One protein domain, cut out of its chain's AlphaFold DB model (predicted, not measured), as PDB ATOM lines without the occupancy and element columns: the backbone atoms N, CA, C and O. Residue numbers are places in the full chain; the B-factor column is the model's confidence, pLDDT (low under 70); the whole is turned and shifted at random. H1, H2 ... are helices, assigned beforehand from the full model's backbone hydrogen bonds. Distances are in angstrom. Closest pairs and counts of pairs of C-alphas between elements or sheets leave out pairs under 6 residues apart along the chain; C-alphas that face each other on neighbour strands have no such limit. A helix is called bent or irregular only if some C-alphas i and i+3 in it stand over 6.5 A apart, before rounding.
ATOM      1  N   GLU A  28     275.418 296.679 260.661       87.75
ATOM      2  CA  GLU A  28     274.738 297.378 261.757       87.75
ATOM      3  C   GLU A  28     273.658 296.471 262.370       87.75
ATOM      4  O   GLU A  28     272.900 295.823 261.649       87.75
ATOM      5  N   ASP A  29     273.668 296.349 263.701       90.88
ATOM      6  CA  ASP A  29     272.822 295.425 264.473       90.88
ATOM      7  C   ASP A  29     272.925 293.940 264.065       90.88
ATOM      8  O   ASP A  29     272.093 293.115 264.446       90.88
ATOM      9  N   GLY A  30     273.976 293.554 263.332       88.81
ATOM     10  CA  GLY A  30     274.127 292.216 262.760       88.81
ATOM     11  C   GLY A  30     274.114 291.082 263.791       88.81
ATOM     12  O   GLY A  30     273.558 290.024 263.519       88.81
ATOM     13  N   GLU A  31     274.673 291.293 264.985       89.69
ATOM     14  CA  GLU A  31     274.638 290.297 266.069       89.69
ATOM     15  C   GLU A  31     273.210 290.061 266.587       89.69
ATOM     16  O   GLU A  31     272.807 288.918 266.805       89.69
ATOM     17  N   LEU A  32     272.421 291.131 266.746       90.81
ATOM     18  CA  LEU A  32     271.012 291.043 267.137       90.81
ATOM     19  C   LEU A  32     270.197 290.326 266.055       90.81
ATOM     20  O   LEU A  32     269.385 289.456 266.373       90.81
ATOM     21  N   LEU A  33     270.443 290.656 264.785       91.19
ATOM     22  CA  LEU A  33     269.772 290.021 263.653       91.19
ATOM     23  C   LEU A  33     270.097 288.525 263.564       91.19
ATOM     24  O   LEU A  33     269.173 287.726 263.426       91.19
ATOM     25  N   ILE A  34     271.370 288.130 263.686       89.38
ATOM     26  CA  ILE A  34     271.766 286.712 263.659       89.38
ATOM     27  C   ILE A  34     271.157 285.961 264.840       89.38
ATOM     28  O   ILE A  34     270.519 284.933 264.628       89.38
ATOM     29  N   ARG A  35     271.265 286.498 266.063       89.00
ATOM     30  CA  ARG A  35     270.655 285.877 267.245       89.00
ATOM     31  C   ARG A  35     269.154 285.670 267.057       89.00
ATOM     32  O   ARG A  35     268.649 284.595 267.361       89.00
ATOM     33  N   PHE A  36     268.442 286.666 266.531       90.88
ATOM     34  CA  PHE A  36     267.009 286.525 266.288       90.88
ATOM     35  C   PHE A  36     266.691 285.439 265.256       90.88
ATOM     36  O   PHE A  36     265.737 284.684 265.452       90.88
ATOM     37  N   VAL A  37     267.481 285.332 264.182       90.12
ATOM     38  CA  VAL A  37     267.350 284.238 263.207       90.12
ATOM     39  C   VAL A  37     267.561 282.891 263.895       90.12
ATOM     40  O   VAL A  37     266.695 282.027 263.777       90.12
ATOM     41  N   ASP A  38     268.638 282.731 264.665       87.50
ATOM     42  CA  ASP A  38     268.943 281.487 265.381       87.50
ATOM     43  C   ASP A  38     267.801 281.086 266.327       87.50
ATOM     44  O   ASP A  38     267.335 279.946 266.294       87.50
ATOM     45  N   THR A  39     267.268 282.038 267.101       88.44
ATOM     46  CA  THR A  39     266.126 281.810 268.003       88.44
ATOM     47  C   THR A  39     264.846 281.432 267.247       88.44
ATOM     48  O   THR A  39     264.051 280.635 267.738       88.44
ATOM     49  N   VAL A  40     264.600 282.007 266.063       88.56
ATOM     50  CA  VAL A  40     263.424 281.673 265.235       88.56
ATOM     51  C   VAL A  40     263.556 280.289 264.595       88.56
ATOM     52  O   VAL A  40     262.544 279.610 264.412       88.56
ATOM     53  N   MET A  41     264.777 279.879 264.255       87.12
ATOM     54  CA  MET A  41     265.065 278.604 263.598       87.12
ATOM     55  C   MET A  41     265.189 277.435 264.587       87.12
ATOM     56  O   MET A  41     264.980 276.282 264.198       87.12
ATOM     57  N   ASP A  42     265.475 277.698 265.865       85.69
ATOM     58  CA  ASP A  42     265.479 276.673 266.909       85.69
ATOM     59  C   ASP A  42     264.050 276.254 267.301       85.69
ATOM     60  O   ASP A  42     263.315 276.954 268.000       85.69
ATOM     61  N   LEU A  43     263.673 275.039 266.893       70.62
ATOM     62  CA  LEU A  43     262.376 274.422 267.192       70.62
ATOM     63  C   LEU A  43     262.134 274.170 268.691       70.62
ATOM     64  O   LEU A  43     261.004 273.860 269.070       70.62
ATOM     65  N   ASN A  44     263.170 274.270 269.530       73.25
ATOM     66  CA  ASN A  44     263.099 274.058 270.975       73.25
ATOM     67  C   ASN A  44     263.315 275.341 271.790       73.25
ATOM     68  O   ASN A  44     263.292 275.273 273.020       73.25
ATOM     69  N   ALA A  45     263.532 276.492 271.148       69.19
ATOM     70  CA  ALA A  45     263.764 277.734 271.870       69.19
ATOM     71  C   ALA A  45     262.505 278.181 272.630       69.19
ATOM     72  O   ALA A  45     261.401 278.267 272.078       69.19
ATOM     73  N   GLU A  46     262.671 278.522 273.911       58.72
ATOM     74  CA  GLU A  46     261.622 279.177 274.691       58.72
ATOM     75  C   GLU A  46     261.458 280.626 274.212       58.72
ATOM     76  O   GLU A  46     262.121 281.544 274.678       58.72
ATOM     77  N   ALA A  47     260.535 280.784 273.264       58.00
ATOM     78  CA  ALA A  47     259.936 282.012 272.751       58.00
ATOM     79  C   ALA A  47     260.904 283.089 272.197       58.00
ATOM     80  O   ALA A  47     261.596 283.767 272.956       58.00
ATOM     81  N   PRO A  48     260.766 283.466 270.908       67.50
ATOM     82  CA  PRO A  48     261.434 284.636 270.321       67.50
ATOM     83  C   PRO A  48     260.998 285.995 270.916       67.50
ATOM     84  O   PRO A  48     261.212 287.035 270.307       67.50
ATOM     85  N   ALA A  49     260.290 286.020 272.050       75.19
ATOM     86  CA  ALA A  49     259.670 287.216 272.609       75.19
ATOM     87  C   ALA A  49     260.694 288.240 273.121       75.19
ATOM     88  O   ALA A  49     260.451 289.437 272.983       75.19
ATOM     89  N   VAL A  50     261.823 287.779 273.675       76.31
ATOM     90  CA  VAL A  50     262.906 288.652 274.158       76.31
ATOM     91  C   VAL A  50     263.568 289.368 272.983       76.31
ATOM     92  O   VAL A  50     263.596 290.595 272.953       76.31
ATOM     93  N   ASP A  51     263.974 288.618 271.960       83.62
ATOM     94  CA  ASP A  51     264.598 289.184 270.761       83.62
ATOM     95  C   ASP A  51     263.633 290.095 269.984       83.62
ATOM     96  O   ASP A  51     264.023 291.157 269.503       83.62
ATOM     97  N   ARG A  52     262.336 289.749 269.913       89.62
ATOM     98  CA  ARG A  52     261.311 290.623 269.308       89.62
ATOM     99  C   ARG A  52     261.176 291.954 270.042       89.62
ATOM    100  O   ARG A  52     260.949 292.967 269.388       89.62
ATOM    101  N   ALA A  53     261.232 291.952 271.374       92.25
ATOM    102  CA  ALA A  53     261.160 293.184 272.158       92.25
ATOM    103  C   ALA A  53     262.394 294.058 271.905       92.25
ATOM    104  O   ALA A  53     262.252 295.241 271.623       92.25
ATOM    105  N   GLU A  54     263.579 293.454 271.890       93.38
ATOM    106  CA  GLU A  54     264.828 294.165 271.628       93.38
ATOM    107  C   GLU A  54     264.878 294.765 270.213       93.38
ATOM    108  O   GLU A  54     265.198 295.939 270.055       93.38
ATOM    109  N   ILE A  55     264.452 294.019 269.186       94.50
ATOM    110  CA  ILE A  55     264.329 294.549 267.816       94.50
ATOM    111  C   ILE A  55     263.349 295.724 267.761       94.50
ATOM    112  O   ILE A  55     263.616 296.713 267.083       94.50
ATOM    113  N   ARG A  56     262.216 295.655 268.469       95.19
ATOM    114  CA  ARG A  56     261.259 296.772 268.517       95.19
ATOM    115  C   ARG A  56     261.856 298.014 269.161       95.19
ATOM    116  O   ARG A  56     261.589 299.111 268.682       95.19
ATOM    117  N   ASP A  57     262.644 297.834 270.212       95.75
ATOM    118  CA  ASP A  57     263.248 298.938 270.951       95.75
ATOM    119  C   ASP A  57     264.400 299.591 270.169       95.75
ATOM    120  O   ASP A  57     264.529 300.815 270.188       95.75
ATOM    121  N   VAL A  58     265.209 298.798 269.457       95.38
ATOM    122  CA  VAL A  58     266.378 299.282 268.699       95.38
ATOM    123  C   VAL A  58     265.995 299.768 267.296       95.38
ATOM    124  O   VAL A  58     266.420 300.841 266.875       95.38
ATOM    125  N   LEU A  59     265.169 299.001 266.579       94.69
ATOM    126  CA  LEU A  59     264.900 299.174 265.144       94.69
ATOM    127  C   LEU A  59     263.450 299.578 264.830       94.69
ATOM    128  O   LEU A  59     263.154 300.068 263.738       94.69
ATOM    129  N   GLY A  60     262.528 299.394 265.778       96.38
ATOM    130  CA  GLY A  60     261.113 299.734 265.632       96.38
ATOM    131  C   GLY A  60     260.224 298.590 265.131       96.38
ATOM    132  O   GLY A  60     260.672 297.571 264.607       96.38
ATOM    133  N   GLU A  61     258.906 298.772 265.275       95.69
ATOM    134  CA  GLU A  61     257.904 297.753 264.911       95.69
ATOM    135  C   GLU A  61     257.945 297.386 263.422       95.69
ATOM    136  O   GLU A  61     257.815 296.216 263.070       95.69
ATOM    137  N   ALA A  62     258.132 298.376 262.542       96.44
ATOM    138  CA  ALA A  62     258.190 298.139 261.101       96.44
ATOM    139  C   ALA A  62     259.381 297.244 260.730       96.44
ATOM    140  O   ALA A  62     259.210 296.279 259.989       96.44
ATOM    141  N   ALA A  63     260.550 297.499 261.328       94.94
ATOM    142  CA  ALA A  63     261.735 296.682 261.112       94.94
ATOM    143  C   ALA A  63     261.515 295.234 261.565       94.94
ATOM    144  O   ALA A  63     261.905 294.315 260.853       94.94
ATOM    145  N   LEU A  64     260.826 295.005 262.691       94.56
ATOM    146  CA  LEU A  64     260.501 293.644 263.124       94.56
ATOM    147  C   LEU A  64     259.694 292.876 262.066       94.56
ATOM    148  O   LEU A  64     259.953 291.695 261.827       94.56
ATOM    149  N   VAL A  65     258.705 293.533 261.453       95.62
ATOM    150  CA  VAL A  65     257.876 292.926 260.401       95.62
ATOM    151  C   VAL A  65     258.719 292.606 259.170       95.62
ATOM    152  O   VAL A  65     258.632 291.486 258.662       95.62
ATOM    153  N   ASP A  66     259.558 293.541 258.730       95.94
ATOM    154  CA  ASP A  66     260.423 293.356 257.563       95.94
ATOM    155  C   ASP A  66     261.437 292.226 257.786       95.94
ATOM    156  O   ASP A  66     261.564 291.331 256.949       95.94
ATOM    157  N   ILE A  67     262.091 292.193 258.952       94.19
ATOM    158  CA  ILE A  67     263.026 291.127 259.335       94.19
ATOM    159  C   ILE A  67     262.315 289.768 259.326       94.19
ATOM    160  O   ILE A  67     262.800 288.816 258.714       94.19
ATOM    161  N   ALA A  68     261.134 289.665 259.946       92.88
ATOM    162  CA  ALA A  68     260.370 288.418 259.970       92.88
ATOM    163  C   ALA A  68     259.939 287.963 258.563       92.88
ATOM    164  O   ALA A  68     259.961 286.766 258.268       92.88
ATOM    165  N   ALA A  69     259.570 288.900 257.686       95.38
ATOM    166  CA  ALA A  69     259.218 288.606 256.300       95.38
ATOM    167  C   ALA A  69     260.421 288.085 255.499       95.38
ATOM    168  O   ALA A  69     260.278 287.133 254.725       95.38
ATOM    169  N   VAL A  70     261.609 288.659 255.712       94.44
ATOM    170  CA  VAL A  70     262.858 288.188 255.103       94.44
ATOM    171  C   VAL A  70     263.161 286.757 255.549       94.44
ATOM    172  O   VAL A  70     263.329 285.891 254.691       94.44
ATOM    173  N   ILE A  71     263.135 286.481 256.859       92.81
ATOM    174  CA  ILE A  71     263.372 285.134 257.408       92.81
ATOM    175  C   ILE A  71     262.415 284.118 256.777       92.81
ATOM    176  O   ILE A  71     262.845 283.097 256.244       92.81
ATOM    177  N   ALA A  72     261.115 284.425 256.769       92.81
ATOM    178  CA  ALA A  72     260.102 283.533 256.212       92.81
ATOM    179  C   ALA A  72     260.294 283.276 254.707       92.81
ATOM    180  O   ALA A  72     260.035 282.169 254.232       92.81
ATOM    181  N   THR A  73     260.746 284.281 253.953       95.75
ATOM    182  CA  THR A  73     260.965 284.165 252.505       95.75
ATOM    183  C   THR A  73     262.135 283.239 252.183       95.75
ATOM    184  O   THR A  73     262.014 282.395 251.290       95.75
ATOM    185  N   PHE A  74     263.250 283.371 252.908       92.62
ATOM    186  CA  PHE A  74     264.404 282.487 252.735       92.62
ATOM    187  C   PHE A  74     264.059 281.052 253.135       92.62
ATOM    188  O   PHE A  74     264.216 280.151 252.316       92.62
ATOM    189  N   GLU A  75     263.436 280.858 254.297       91.62
ATOM    190  CA  GLU A  75     263.049 279.522 254.761       91.62
ATOM    191  C   GLU A  75     262.067 278.825 253.804       91.62
ATOM    192  O   GLU A  75     262.174 277.629 253.530       91.62
ATOM    193  N   ALA A  76     261.101 279.562 253.247       93.81
ATOM    194  CA  ALA A  76     260.182 279.005 252.260       93.81
ATOM    195  C   ALA A  76     260.905 278.594 250.967       93.81
ATOM    196  O   ALA A  76     260.599 277.545 250.398       93.81
ATOM    197  N   THR A  77     261.852 279.412 250.507       94.25
ATOM    198  CA  THR A  77     262.618 279.147 249.282       94.25
ATOM    199  C   THR A  77     263.512 277.924 249.454       94.25
ATOM    200  O   THR A  77     263.500 277.047 248.589       94.25
ATOM    201  N   ASP A  78     264.207 277.824 250.586       91.44
ATOM    202  CA  ASP A  78     265.101 276.711 250.898       91.44
ATOM    203  C   ASP A  78     264.314 275.398 251.001       91.44
ATOM    204  O   ASP A  78     264.644 274.421 250.330       91.44
ATOM    205  N   ARG A  79     263.167 275.397 251.696       93.12
ATOM    206  CA  ARG A  79     262.283 274.219 251.754       93.12
ATOM    207  C   ARG A  79     261.765 273.782 250.388       93.12
ATOM    208  O   ARG A  79     261.633 272.585 250.141       93.12
ATOM    209  N   ILE A  80     261.429 274.724 249.506       95.94
ATOM    210  CA  ILE A  80     260.995 274.398 248.141       95.94
ATOM    211  C   ILE A  80     262.159 273.795 247.352       95.94
ATOM    212  O   ILE A  80     261.962 272.789 246.664       95.94
ATOM    213  N   ALA A  81     263.355 274.374 247.447       93.31
ATOM    214  CA  ALA A  81     264.544 273.866 246.774       93.31
ATOM    215  C   ALA A  81     264.871 272.435 247.231       93.31
ATOM    216  O   ALA A  81     265.023 271.553 246.381       93.31
ATOM    217  N   ASP A  82     264.851 272.186 248.540       92.62
ATOM    218  CA  ASP A  82     265.082 270.870 249.138       92.62
ATOM    219  C   ASP A  82     264.016 269.851 248.720       92.62
ATOM    220  O   ASP A  82     264.334 268.740 248.297       92.62
ATOM    221  N   ALA A  83     262.735 270.233 248.775       96.56
ATOM    222  CA  ALA A  83     261.627 269.346 248.422       96.56
ATOM    223  C   ALA A  83     261.604 268.973 246.932       96.56
ATOM    224  O   ALA A  83     261.087 267.917 246.562       96.56
ATOM    225  N   THR A  84     262.132 269.840 246.069       96.75
ATOM    226  CA  THR A  84     262.154 269.637 244.613       96.75
ATOM    227  C   THR A  84     263.483 269.095 244.095       96.75
ATOM    228  O   THR A  84     263.554 268.690 242.935       96.75
ATOM    229  N   GLY A  85     264.525 269.068 244.930       94.69
ATOM    230  CA  GLY A  85     265.879 268.712 244.513       94.69
ATOM    231  C   GLY A  85     266.458 269.702 243.501       94.69
ATOM    232  O   GLY A  85     267.133 269.284 242.561       94.69
ATOM    233  N   THR A  86     266.155 270.998 243.648       93.12
ATOM    234  CA  THR A  86     266.637 272.034 242.723       93.12
ATOM    235  C   THR A  86     268.174 272.065 242.728       93.12
ATOM    236  O   THR A  86     268.766 272.321 243.778       93.12
ATOM    237  N   PRO A  87     268.850 271.802 241.590       90.69
ATOM    238  CA  PRO A  87     270.306 271.794 241.542       90.69
ATOM    239  C   PRO A  87     270.872 273.217 241.562       90.69
ATOM    240  O   PRO A  87     270.246 274.159 241.073       90.69
ATOM    241  N   LEU A  88     272.100 273.358 242.065       89.25
ATOM    242  CA  LEU A  88     272.870 274.589 241.909       89.25
ATOM    243  C   LEU A  88     273.258 274.766 240.436       89.25
ATOM    244  O   LEU A  88     273.791 273.846 239.823       89.25
ATOM    245  N   GLU A  89     273.019 275.945 239.867       92.75
ATOM    246  CA  GLU A  89     273.390 276.224 238.480       92.75
ATOM    247  C   GLU A  89     274.906 276.426 238.327       92.75
ATOM    248  O   GLU A  89     275.523 277.142 239.120       92.75
ATOM    249  N   ASP A  90     275.491 275.887 237.251       94.44
ATOM    250  CA  ASP A  90     276.941 275.882 236.986       94.44
ATOM    251  C   ASP A  90     277.612 277.255 237.161       94.44
ATOM    252  O   ASP A  90     278.711 277.377 237.706       94.44
ATOM    253  N   TYR A  91     276.949 278.332 236.725       91.38
ATOM    254  CA  TYR A  91     277.507 279.681 236.838       91.38
ATOM    255  C   TYR A  91     277.550 280.183 238.292       91.38
ATOM    256  O   TYR A  91     278.481 280.902 238.660       91.38
ATOM    257  N   LYS A  92     276.578 279.802 239.136       88.69
ATOM    258  CA  LYS A  92     276.591 280.117 240.574       88.69
ATOM    259  C   LYS A  92     277.602 279.248 241.303       88.69
ATOM    260  O   LYS A  92     278.260 279.733 242.224       88.69
ATOM    261  N   GLU A  93     277.750 277.994 240.884       91.00
ATOM    262  CA  GLU A  93     278.798 277.120 241.392       91.00
ATOM    263  C   GLU A  93     280.168 277.771 241.160       91.00
ATOM    264  O   GLU A  93     280.866 278.094 242.125       91.00
ATOM    265  N   ALA A  94     280.507 278.083 239.910       91.50
ATOM    266  CA  ALA A  94     281.774 278.721 239.564       91.50
ATOM    267  C   ALA A  94     282.007 280.036 240.333       91.50
ATOM    268  O   ALA A  94     283.089 280.251 240.881       91.50
ATOM    269  N   ALA A  95     280.982 280.889 240.447       88.19
ATOM    270  CA  ALA A  95     281.081 282.184 241.122       88.19
ATOM    271  C   ALA A  95     281.275 282.098 242.649       88.19
ATOM    272  O   ALA A  95     281.670 283.083 243.271       88.19
ATOM    273  N   THR A  96     280.993 280.952 243.275       88.56
ATOM    274  CA  THR A  96     281.019 280.796 244.742       88.56
ATOM    275  C   THR A  96     282.134 279.884 245.252       88.56
ATOM    276  O   THR A  96     282.211 279.663 246.457       88.56
ATOM    277  N   VAL A  97     283.009 279.355 244.386       90.19
ATOM    278  CA  VAL A  97     284.095 278.433 244.790       90.19
ATOM    279  C   VAL A  97     285.014 279.047 245.847       90.19
ATOM    280  O   VAL A  97     285.268 278.429 246.879       90.19
ATOM    281  N   ALA A  98     285.514 280.263 245.600       86.75
ATOM    282  CA  ALA A  98     286.440 280.933 246.516       86.75
ATOM    283  C   ALA A  98     285.790 281.189 247.879       86.75
ATOM    284  O   ALA A  98     286.384 280.883 248.907       86.75
ATOM    285  N   LEU A  99     284.540 281.654 247.856       85.31
ATOM    286  CA  LEU A  99     283.764 281.910 249.057       85.31
ATOM    287  C   LEU A  99     283.542 280.633 249.863       85.31
ATOM    288  O   LEU A  99     283.861 280.607 251.040       85.31
ATOM    289  N   ARG A 100     283.053 279.554 249.238       86.88
ATOM    290  CA  ARG A 100     282.844 278.270 249.926       86.88
ATOM    291  C   ARG A 100     284.124 277.801 250.615       86.88
ATOM    292  O   ARG A 100     284.093 277.526 251.808       86.88
ATOM    293  N   LYS A 101     285.265 277.877 249.924       87.38
ATOM    294  CA  LYS A 101     286.573 277.552 250.505       87.38
ATOM    295  C   LYS A 101     286.936 278.436 251.703       87.38
ATOM    296  O   LYS A 101     287.446 277.920 252.692       87.38
ATOM    297  N   GLU A 102     286.704 279.741 251.608       83.56
ATOM    298  CA  GLU A 102     286.971 280.717 252.671       83.56
ATOM    299  C   GLU A 102     286.148 280.426 253.927       83.56
ATOM    300  O   GLU A 102     286.698 280.357 255.026       83.56
ATOM    301  N   ILE A 103     284.851 280.162 253.759       83.81
ATOM    302  CA  ILE A 103     283.967 279.836 254.877       83.81
ATOM    303  C   ILE A 103     284.007 278.352 255.251       83.81
ATOM    304  O   ILE A 103     283.334 277.972 256.195       83.81
ATOM    305  N   GLY A 104     284.796 277.495 254.600       79.88
ATOM    306  CA  GLY A 104     284.984 276.083 254.968       79.88
ATOM    307  C   GLY A 104     283.854 275.139 254.535       79.88
ATOM    308  O   GLY A 104     283.402 274.332 255.350       79.88
TER     309      GLY A 104
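Overview. This is residues 28 to 104 of the 105 residues of an uncharacterized protein of Rhodospirillaceae bacterium (UniProt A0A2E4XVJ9). A small helical hairpin, H1 and H2, sits by the first part of one long helix, H3, whose other end sticks out with residues 79 to 84. Beyond it residues 87 to 104, with H4, stand free, and H4 touches no helix. The printed part has 77 residues with four named helices, in the order H1, H2, H3, H4, and no named strand; its class is all helix. The whole is loose, with a radius of gyration of the C-alphas of 15.8 A, and elongated, spanning 43 by 28 by 24 A.

Arrangement. H1, residues 30 to 41, touches H2, residues 49 to 58, with residues 32 to 36 alone; the closest C-alphas, of Phe 36 and Asp 51, are 5.7 A apart. The two form a hairpin, at a shallow tilt of 26 degrees, opposite ways. H3, residues 61 to 84, touches H2 with residues 61 to 64 alone, closest at the C-alphas of Ile 55 and Leu 64, 6.1 A, at a steep tilt of 52 degrees, opposite ways. H1 and H3 are close but not clearly touching, with the C-alphas of Val 37 and Ile 71 7.1 A apart. H4, residues 90 to 103, is apart from H1, H2 and H3. Every O i to N i+4 pair is within hydrogen-bond range in H1, H2 and H3, and 8 of 10 in H4.

Along the chain. H1 begins at C-alpha 30 (274.127, 292.216, 262.760) and is 16.4 A long; H2 is 14.3 A long. H3 is 34.9 A long and ends at C-alpha 84 (262.154, 269.637, 244.613). H4, 19.6 A long, ends at C-alpha 103 (283.967, 279.836, 254.877) and is irregular: C-alphas 95 and 98 are 7.7 A apart.

Size, cuts and confidence. The C-alphas farthest apart, of Asp 57 and Asp 90, are 43.3 A apart. The printed part has no cut and no long link. The mean pLDDT of the printed part is 89.1; residues 45 to 48 are under 70.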